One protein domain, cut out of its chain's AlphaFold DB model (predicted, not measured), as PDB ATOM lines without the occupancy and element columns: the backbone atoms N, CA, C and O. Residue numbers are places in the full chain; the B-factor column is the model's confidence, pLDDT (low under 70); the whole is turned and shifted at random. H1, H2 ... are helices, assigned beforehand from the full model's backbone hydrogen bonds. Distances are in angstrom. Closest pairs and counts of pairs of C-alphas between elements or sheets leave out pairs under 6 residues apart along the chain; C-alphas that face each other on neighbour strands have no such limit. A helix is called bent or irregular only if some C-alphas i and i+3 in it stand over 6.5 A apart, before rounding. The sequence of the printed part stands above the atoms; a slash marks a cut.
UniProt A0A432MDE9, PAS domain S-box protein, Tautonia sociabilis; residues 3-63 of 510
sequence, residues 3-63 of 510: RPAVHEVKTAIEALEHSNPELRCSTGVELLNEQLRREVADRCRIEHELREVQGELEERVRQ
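Overview. This is residues 3 to 63 of the 510 residues of the protein "PAS domain S-box protein" of Tautonia sociabilis (UniProt A0A432MDE9). Two helices of unequal length make an open, narrow U: the shorter H1 runs to a bend of loop, where the chain folds back into the long H2, with a gap between the two arms. H2 makes the longest axis, and its residues 41 to 63 stick out free. The printed part has 61 residues with two named helices, H1 then H2, and no named strand; the class is all helix. It is extended, with a radius of gyration of the C-alphas of 18.1 A, and the C-alphas span 60 by 21 by 8 A.

Along the chain. H1 is residues 3 to 19, 24.4 A from first to last C-alpha, and begins with C-alpha 3 at (46.057, 10.160, -30.525). H2 is residues 27 to 63, 54.4 A long, from C-alpha 27 at (44.356, 31.031, -13.632) to C-alpha 63 at (20.023, -11.891, -36.478).

Arrangement. H1 and H2 are near each other, with no pair of C-alphas within 8 A but 5 pairs within 10 A. The N-to-C direction of H1 has the x, y and z components 0.39, 0.88 and 0.27; that of H2 has -0.46, -0.79 and -0.41. A short link of 7 residues joins them. In H1 every O i to N i+4 pair is within hydrogen-bond range; in H2 32 of 33 are. Neither helix is bent.

Size, cuts and confidence. The two C-alphas farthest apart, those of Glu 22 and Gln 63, are 60.6 A apart. Residues 18 to 28 and residues 41 to 63 stand free. The printed part has no cut. Its mean pLDDT is 75.5; residues 3 to 30 are under 70, and the mean is 59 in H1 and 88 in H2.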
ATOM      1  N   ARG A   3      44.690   9.863 -31.021       43.31
ATOM      2  CA  ARG A   3      46.057  10.160 -30.525       43.31
ATOM      3  C   ARG A   3      46.764  11.326 -31.252       43.31
ATOM      4  O   ARG A   3      47.369  12.121 -30.540       43.31
ATOM      5  N   PRO A   4      46.690  11.475 -32.594       52.50
ATOM      6  CA  PRO A   4      47.250  12.632 -33.295       52.50
ATOM      7  C   PRO A   4      46.548  13.935 -32.907       52.50
ATOM      8  O   PRO A   4      47.211  14.825 -32.402       52.50
ATOM      9  N   ALA A   5      45.217  14.011 -33.003       49.91
ATOM     10  CA  ALA A   5      44.469  15.243 -32.729       49.91
ATOM     11  C   ALA A   5      44.658  15.770 -31.290       49.91
ATOM     12  O   ALA A   5      44.829  16.969 -31.085       49.91
ATOM     13  N   VAL A   6      44.692  14.886 -30.283       52.66
ATOM     14  CA  VAL A   6      44.987  15.289 -28.892       52.66
ATOM     15  C   VAL A   6      46.442  15.753 -28.741       52.66
ATOM     16  O   VAL A   6      46.715  16.658 -27.953       52.66
ATOM     17  N   HIS A   7      47.378  15.183 -29.507       56.31
ATOM     18  CA  HIS A   7      48.763  15.651 -29.536       56.31
ATOM     19  C   HIS A   7      48.894  17.002 -30.250       56.31
ATOM     20  O   HIS A   7      49.561  17.878 -29.718       56.31
ATOM     21  N   GLU A   8      48.243  17.205 -31.395       58.12
ATOM     22  CA  GLU A   8      48.261  18.455 -32.166       58.12
ATOM     23  C   GLU A   8      47.661  19.617 -31.369       58.12
ATOM     24  O   GLU A   8      48.290  20.669 -31.264       58.12
ATOM     25  N   VAL A   9      46.506  19.409 -30.722       59.91
ATOM     26  CA  VAL A   9      45.901  20.400 -29.815       59.91
ATOM     27  C   VAL A   9      46.839  20.710 -28.646       59.91
ATOM     28  O   VAL A   9      47.044  21.880 -28.326       59.91
ATOM     29  N   LYS A  10      47.469  19.692 -28.044       61.66
ATOM     30  CA  LYS A  10      48.461  19.898 -26.980       61.66
ATOM     31  C   LYS A  10      49.660  20.726 -27.472       61.66
ATOM     32  O   LYS A  10      50.005  21.709 -26.825       61.66
ATOM     33  N   THR A  11      50.254  20.378 -28.612       66.44
ATOM     34  CA  THR A  11      51.416  21.082 -29.180       66.44
ATOM     35  C   THR A  11      51.070  22.524 -29.567       66.44
ATOM     36  O   THR A  11      51.885  23.423 -29.375       66.44
ATOM     37  N   ALA A  12      49.855  22.777 -30.069       64.12
ATOM     38  CA  ALA A  12      49.377  24.126 -30.375       64.12
ATOM     39  C   ALA A  12      49.216  24.992 -29.110       64.12
ATOM     40  O   ALA A  12      49.593  26.165 -29.119       64.12
ATOM     41  N   ILE A  13      48.719  24.413 -28.011       61.66
ATOM     42  CA  ILE A  13      48.636  25.078 -26.701       61.66
ATOM     43  C   ILE A  13      50.046  25.371 -26.158       61.66
ATOM     44  O   ILE A  13      50.343  26.516 -25.828       61.66
ATOM     45  N   GLU A  14      50.949  24.384 -26.158       62.56
ATOM     46  CA  GLU A  14      52.337  24.545 -25.687       62.56
ATOM     47  C   GLU A  14      53.130  25.585 -26.510       62.56
ATOM     48  O   GLU A  14      54.020  26.254 -25.974       62.56
ATOM     49  N   ALA A  15      52.789  25.774 -27.791       65.19
ATOM     50  CA  ALA A  15      53.346  26.824 -28.646       65.19
ATOM     51  C   ALA A  15      52.754  28.219 -28.352       65.19
ATOM     52  O   ALA A  15      53.492  29.210 -28.346       65.19
ATOM     53  N   LEU A  16      51.452  28.318 -28.058       59.84
ATOM     54  CA  LEU A  16      50.808  29.572 -27.643       59.84
ATOM     55  C   LEU A  16      51.339  30.055 -26.282       59.84
ATOM     56  O   LEU A  16      51.676  31.230 -26.138       59.84
ATOM     57  N   GLU A  17      51.511  29.143 -25.322       57.44
ATOM     58  CA  GLU A  17      52.075  29.414 -23.989       57.44
ATOM     59  C   GLU A  17      53.557  29.838 -24.023       57.44
ATOM     60  O   GLU A  17      54.015  30.557 -23.131       57.44
ATOM     61  N   HIS A  18      54.315  29.428 -25.048       62.25
ATOM     62  CA  HIS A  18      55.660  29.956 -25.322       62.25
ATOM     63  C   HIS A  18      55.646  31.341 -25.978       62.25
ATOM     64  O   HIS A  18      56.590  32.107 -25.795       62.25
ATOM     65  N   SER A  19      54.604  31.663 -26.746       61.91
ATOM     66  CA  SER A  19      54.557  32.878 -27.570       61.91
ATOM     67  C   SER A  19      54.042  34.111 -26.823       61.91
ATOM     68  O   SER A  19      54.247  35.228 -27.293       61.91
ATOM     69  N   ASN A  20      53.375  33.939 -25.677       56.69
ATOM     70  CA  ASN A  20      52.852  35.049 -24.883       56.69
ATOM     71  C   ASN A  20      52.997  34.782 -23.365       56.69
ATOM     72  O   ASN A  20      52.140  34.120 -22.771       56.69
ATOM     73  N   PRO A  21      54.066  35.284 -22.716       57.00
ATOM     74  CA  PRO A  21      54.381  34.938 -21.332       57.00
ATOM     75  C   PRO A  21      53.423  35.534 -20.289       57.00
ATOM     76  O   PRO A  21      53.433  35.056 -19.157       57.00
ATOM     77  N   GLU A  22      52.579  36.515 -20.627       51.84
ATOM     78  CA  GLU A  22      51.594  37.059 -19.675       51.84
ATOM     79  C   GLU A  22      50.415  36.099 -19.433       51.84
ATOM     80  O   GLU A  22      49.874  36.065 -18.325       51.84
ATOM     81  N   LEU A  23      50.071  35.228 -20.398       52.91
ATOM     82  CA  LEU A  23      49.022  34.211 -20.201       52.91
ATOM     83  C   LEU A  23      49.354  33.241 -19.054       52.91
ATOM     84  O   LEU A  23      48.434  32.763 -18.385       52.91
ATOM     85  N   ARG A  24      50.648  33.010 -18.774       49.88
ATOM     86  CA  ARG A  24      51.137  32.139 -17.688       49.88
ATOM     87  C   ARG A  24      50.723  32.586 -16.282       49.88
ATOM     88  O   ARG A  24      50.874  31.806 -15.351       49.88
ATOM     89  N   CYS A  25      50.235  33.816 -16.109       50.81
ATOM     90  CA  CYS A  25      49.759  34.323 -14.818       50.81
ATOM     91  C   CYS A  25      48.222  34.445 -14.752       50.81
ATOM     92  O   CYS A  25      47.684  35.107 -13.865       50.81
ATOM     93  N   SER A  26      47.492  33.820 -15.687       54.81
ATOM     94  CA  SER A  26      46.027  33.825 -15.701       54.81
ATOM     95  C   SER A  26      45.452  32.441 -15.372       54.81
ATOM     96  O   SER A  26      45.331  31.566 -16.227       54.81
ATOM     97  N   THR A  27      45.007  32.265 -14.124       59.81
ATOM     98  CA  THR A  27      44.356  31.031 -13.632       59.81
ATOM     99  C   THR A  27      43.158  30.605 -14.497       59.81
ATOM    100  O   THR A  27      42.826  29.428 -14.570       59.81
ATOM    101  N   GLY A  28      42.523  31.551 -15.201       60.81
ATOM    102  CA  GLY A  28      41.439  31.275 -16.146       60.81
ATOM    103  C   GLY A  28      41.850  30.460 -17.381       60.81
ATOM    104  O   GLY A  28      41.028  29.691 -17.872       60.81
ATOM    105  N   VAL A  29      43.093  30.569 -17.869       68.69
ATOM    106  CA  VAL A  29      43.571  29.772 -19.020       68.69
ATOM    107  C   VAL A  29      43.839  28.328 -18.604       68.69
ATOM    108  O   VAL A  29      43.439  27.405 -19.312       68.69
ATOM    109  N   GLU A  30      44.433  28.114 -17.428       68.44
ATOM    110  CA  GLU A  30      44.617  26.773 -16.857       68.44
ATOM    111  C   GLU A  30      43.266  26.099 -16.573       68.44
ATOM    112  O   GLU A  30      43.053  24.953 -16.972       68.44
ATOM    113  N   LEU A  31      42.323  26.838 -15.972       71.19
ATOM    114  CA  LEU A  31      40.965  26.364 -15.698       71.19
ATOM    115  C   LEU A  31      40.217  25.989 -16.989       71.19
ATOM    116  O   LEU A  31      39.603  24.926 -17.052       71.19
ATOM    117  N   LEU A  32      40.308  26.822 -18.035       74.31
ATOM    118  CA  LEU A  32      39.695  26.554 -19.339       74.31
ATOM    119  C   LEU A  32      40.329  25.334 -20.026       74.31
ATOM    120  O   LEU A  32      39.609  24.500 -20.573       74.31
ATOM    121  N   ASN A  33      41.655  25.186 -19.954       78.12
ATOM    122  CA  ASN A  33      42.363  24.009 -20.460       78.12
ATOM    123  C   ASN A  33      41.956  22.726 -19.716       78.12
ATOM    124  O   ASN A  33      41.823  21.674 -20.344       78.12
ATOM    125  N   GLU A  34      41.738  22.774 -18.399       79.06
ATOM    126  CA  GLU A  34      41.252  21.609 -17.653       79.06
ATOM    127  C   GLU A  34      39.779  21.298 -17.960       79.06
ATOM    128  O   GLU A  34      39.420  20.136 -18.158       79.06
ATOM    129  N   GLN A  35      38.932  22.322 -18.081       83.56
ATOM    130  CA  GLN A  35      37.523  22.177 -18.444       83.56
ATOM    131  C   GLN A  35      37.361  21.569 -19.850       83.56
ATOM    132  O   GLN A  35      36.632  20.590 -20.009       83.56
ATOM    133  N   LEU A  36      38.131  22.042 -20.836       84.56
ATOM    134  CA  LEU A  36      38.175  21.473 -22.186       84.56
ATOM    135  C   LEU A  36      38.675  20.017 -22.191       84.56
ATOM    136  O   LEU A  36      38.142  19.178 -22.917       84.56
ATOM    137  N   ARG A  37      39.671  19.673 -21.358       83.06
ATOM    138  CA  ARG A  37      40.142  18.280 -21.208       83.06
ATOM    139  C   ARG A  37      39.052  17.356 -20.658       83.06
ATOM    140  O   ARG A  37      38.982  16.208 -21.093       83.06
ATOM    141  N   ARG A  38      38.200  17.843 -19.745       83.44
ATOM    142  CA  ARG A  38      37.044  17.090 -19.223       83.44
ATOM    143  C   ARG A  38      35.992  16.873 -20.319       83.44
ATOM    144  O   ARG A  38      35.650  15.726 -20.587       83.44
ATOM    145  N   GLU A  39      35.591  17.922 -21.041       88.38
ATOM    146  CA  GLU A  39      34.634  17.812 -22.159       88.38
ATOM    147  C   GLU A  39      35.113  16.858 -23.269       88.38
ATOM    148  O   GLU A  39      34.337  16.043 -23.771       88.38
ATOM    149  N   VAL A  40      36.401  16.899 -23.633       89.81
ATOM    150  CA  VAL A  40      36.983  15.972 -24.622       89.81
ATOM    151  C   VAL A  40      36.999  14.529 -24.106       89.81
ATOM    152  O   VAL A  40      36.736  13.609 -24.883       89.81
ATOM    153  N   ALA A  41      37.265  14.307 -22.815       88.06
ATOM    154  CA  ALA A  41      37.223  12.975 -22.212       88.06
ATOM    155  C   ALA A  41      35.792  12.407 -22.181       88.06
ATOM    156  O   ALA A  41      35.586  11.262 -22.583       88.06
ATOM    157  N   ASP A  42      34.805  13.214 -21.788       89.44
ATOM    158  CA  ASP A  42      33.394  12.812 -21.759       89.44
ATOM    159  C   ASP A  42      32.829  12.587 -23.164       89.44
ATOM    160  O   ASP A  42      32.136  11.597 -23.400       89.44
ATOM    161  N   ARG A  43      33.210  13.411 -24.144       93.62
ATOM    162  CA  ARG A  43      32.879  13.155 -25.549       93.62
ATOM    163  C   ARG A  43      33.495  11.848 -26.057       93.62
ATOM    164  O   ARG A  43      32.805  11.082 -26.723       93.62
ATOM    165  N   CYS A  44      34.762  11.564 -25.743       89.06
ATOM    166  CA  CYS A  44      35.394  10.294 -26.119       89.06
ATOM    167  C   CYS A  44      34.709   9.079 -25.470       89.06
ATOM    168  O   CYS A  44      34.664   8.018 -26.091       89.06
ATOM    169  N   ARG A  45      34.167   9.240 -24.255       91.81
ATOM    170  CA  ARG A  45      33.372   8.231 -23.539       91.81
ATOM    171  C   ARG A  45      32.056   7.946 -24.274       91.81
ATOM    172  O   ARG A  45      31.826   6.816 -24.690       91.81
ATOM    173  N   ILE A  46      31.271   8.987 -24.555       92.31
ATOM    174  CA  ILE A  46      29.986   8.885 -25.271       92.31
ATOM    175  C   ILE A  46      30.182   8.345 -26.699       92.31
ATOM    176  O   ILE A  46      29.411   7.509 -27.163       92.31
ATOM    177  N   GLU A  47      31.244   8.754 -27.405       92.06
ATOM    178  CA  GLU A  47      31.591   8.192 -28.719       92.06
ATOM    179  C   GLU A  47      32.048   6.715 -28.658       92.06
ATOM    180  O   GLU A  47      32.087   6.052 -29.695       92.06
ATOM    181  N   HIS A  48      32.427   6.186 -27.492       93.69
ATOM    182  CA  HIS A  48      32.720   4.761 -27.305       93.69
ATOM    183  C   HIS A  48      31.433   3.978 -27.025       93.69
ATOM    184  O   HIS A  48      31.145   3.023 -27.744       93.69
ATOM    185  N   GLU A  49      30.639   4.438 -26.056       94.44
ATOM    186  CA  GLU A  49      29.340   3.862 -25.680       94.44
ATOM    187  C   GLU A  49      28.394   3.792 -26.895       94.44
ATOM    188  O   GLU A  49      27.772   2.763 -27.157       94.44
ATOM    189  N   LEU A  50      28.349   4.852 -27.713       95.12
ATOM    190  CA  LEU A  50      27.546   4.886 -28.937       95.12
ATOM    191  C   LEU A  50      27.987   3.830 -29.964       95.12
ATOM    192  O   LEU A  50      27.128   3.233 -30.608       95.12
ATOM    193  N   ARG A  51      29.294   3.569 -30.113       94.50
ATOM    194  CA  ARG A  51      29.804   2.543 -31.045       94.50
ATOM    195  C   ARG A  51      29.479   1.128 -30.570       94.50
ATOM    196  O   ARG A  51      29.202   0.269 -31.402       94.50
ATOM    197  N   GLU A  52      29.476   0.889 -29.261       95.12
ATOM    198  CA  GLU A  52      29.077  -0.400 -28.683       95.12
ATOM    199  C   GLU A  52      27.576  -0.650 -28.886       95.12
ATOM    200  O   GLU A  52      27.196  -1.691 -29.420       95.12
ATOM    201  N   VAL A  53      26.727   0.343 -28.592       95.00
ATOM    202  CA  VAL A  53      25.275   0.267 -28.841       95.00
ATOM    203  C   VAL A  53      24.952   0.141 -30.338       95.00
ATOM    204  O   VAL A  53      24.015  -0.570 -30.701       95.00
ATOM    205  N   GLN A  54      25.727   0.780 -31.224       95.19
ATOM    206  CA  GLN A  54      25.606   0.589 -32.674       95.19
ATOM    207  C   GLN A  54      25.944  -0.849 -33.086       95.19
ATOM    208  O   GLN A  54      25.137  -1.468 -33.773       95.19
ATOM    209  N   GLY A  55      27.063  -1.412 -32.617       95.19
ATOM    210  CA  GLY A  55      27.438  -2.801 -32.910       95.19
ATOM    211  C   GLY A  55      26.423  -3.824 -32.386       95.19
ATOM    212  O   GLY A  55      26.047  -4.748 -33.105       95.19
ATOM    213  N   GLU A  56      25.905  -3.626 -31.168       96.00
ATOM    214  CA  GLU A  56      24.804  -4.434 -30.629       96.00
ATOM    215  C   GLU A  56      23.532  -4.359 -31.484       96.00
ATOM    216  O   GLU A  56      22.824  -5.359 -31.628       96.00
ATOM    217  N   LEU A  57      23.198  -3.174 -32.004       96.19
ATOM    218  CA  LEU A  57      22.005  -2.966 -32.819       96.19
ATOM    219  C   LEU A  57      22.168  -3.577 -34.214       96.19
ATOM    220  O   LEU A  57      21.244  -4.232 -34.689       96.19
ATOM    221  N   GLU A  58      23.329  -3.404 -34.847       96.44
ATOM    222  CA  GLU A  58      23.659  -4.000 -36.146       96.44
ATOM    223  C   GLU A  58      23.593  -5.531 -36.085       96.44
ATOM    224  O   GLU A  58      22.915  -6.146 -36.907       96.44
ATOM    225  N   GLU A  59      24.188  -6.148 -35.061       96.06
ATOM    226  CA  GLU A  59      24.130  -7.600 -34.855       96.06
ATOM    227  C   GLU A  59      22.696  -8.091 -34.590       96.06
ATOM    228  O   GLU A  59      22.255  -9.091 -35.157       96.06
ATOM    229  N   ARG A  60      21.912  -7.355 -33.794       96.81
ATOM    230  CA  ARG A  60      20.507  -7.681 -33.493       96.81
ATOM    231  C   ARG A  60      19.591  -7.529 -34.711       96.81
ATOM    232  O   ARG A  60      18.642  -8.297 -34.864       96.81
ATOM    233  N   VAL A  61      19.872  -6.566 -35.592       96.94
ATOM    234  CA  VAL A  61      19.199  -6.409 -36.891       96.94
ATOM    235  C   VAL A  61      19.609  -7.529 -37.847       96.94
ATOM    236  O   VAL A  61      18.739  -8.083 -38.521       96.94
ATOM    237  N   ARG A  62      20.891  -7.916 -37.872       96.12
ATOM    238  CA  ARG A  62      21.399  -9.036 -38.674       96.12
ATOM    239  C   ARG A  62      20.709 -10.349 -38.297       96.12
ATOM    240  O   ARG A  62      20.079 -10.955 -39.158       96.12
ATOM    241  N   GLN A  63      20.709 -10.706 -37.011       96.19
ATOM    242  CA  GLN A  63      20.023 -11.891 -36.478       96.19
ATOM    243  C   GLN A  63      18.528 -11.897 -36.836       96.19
ATOM    244  O   GLN A  63      18.048 -12.844 -37.452       96.19
TER     245      GLN A  63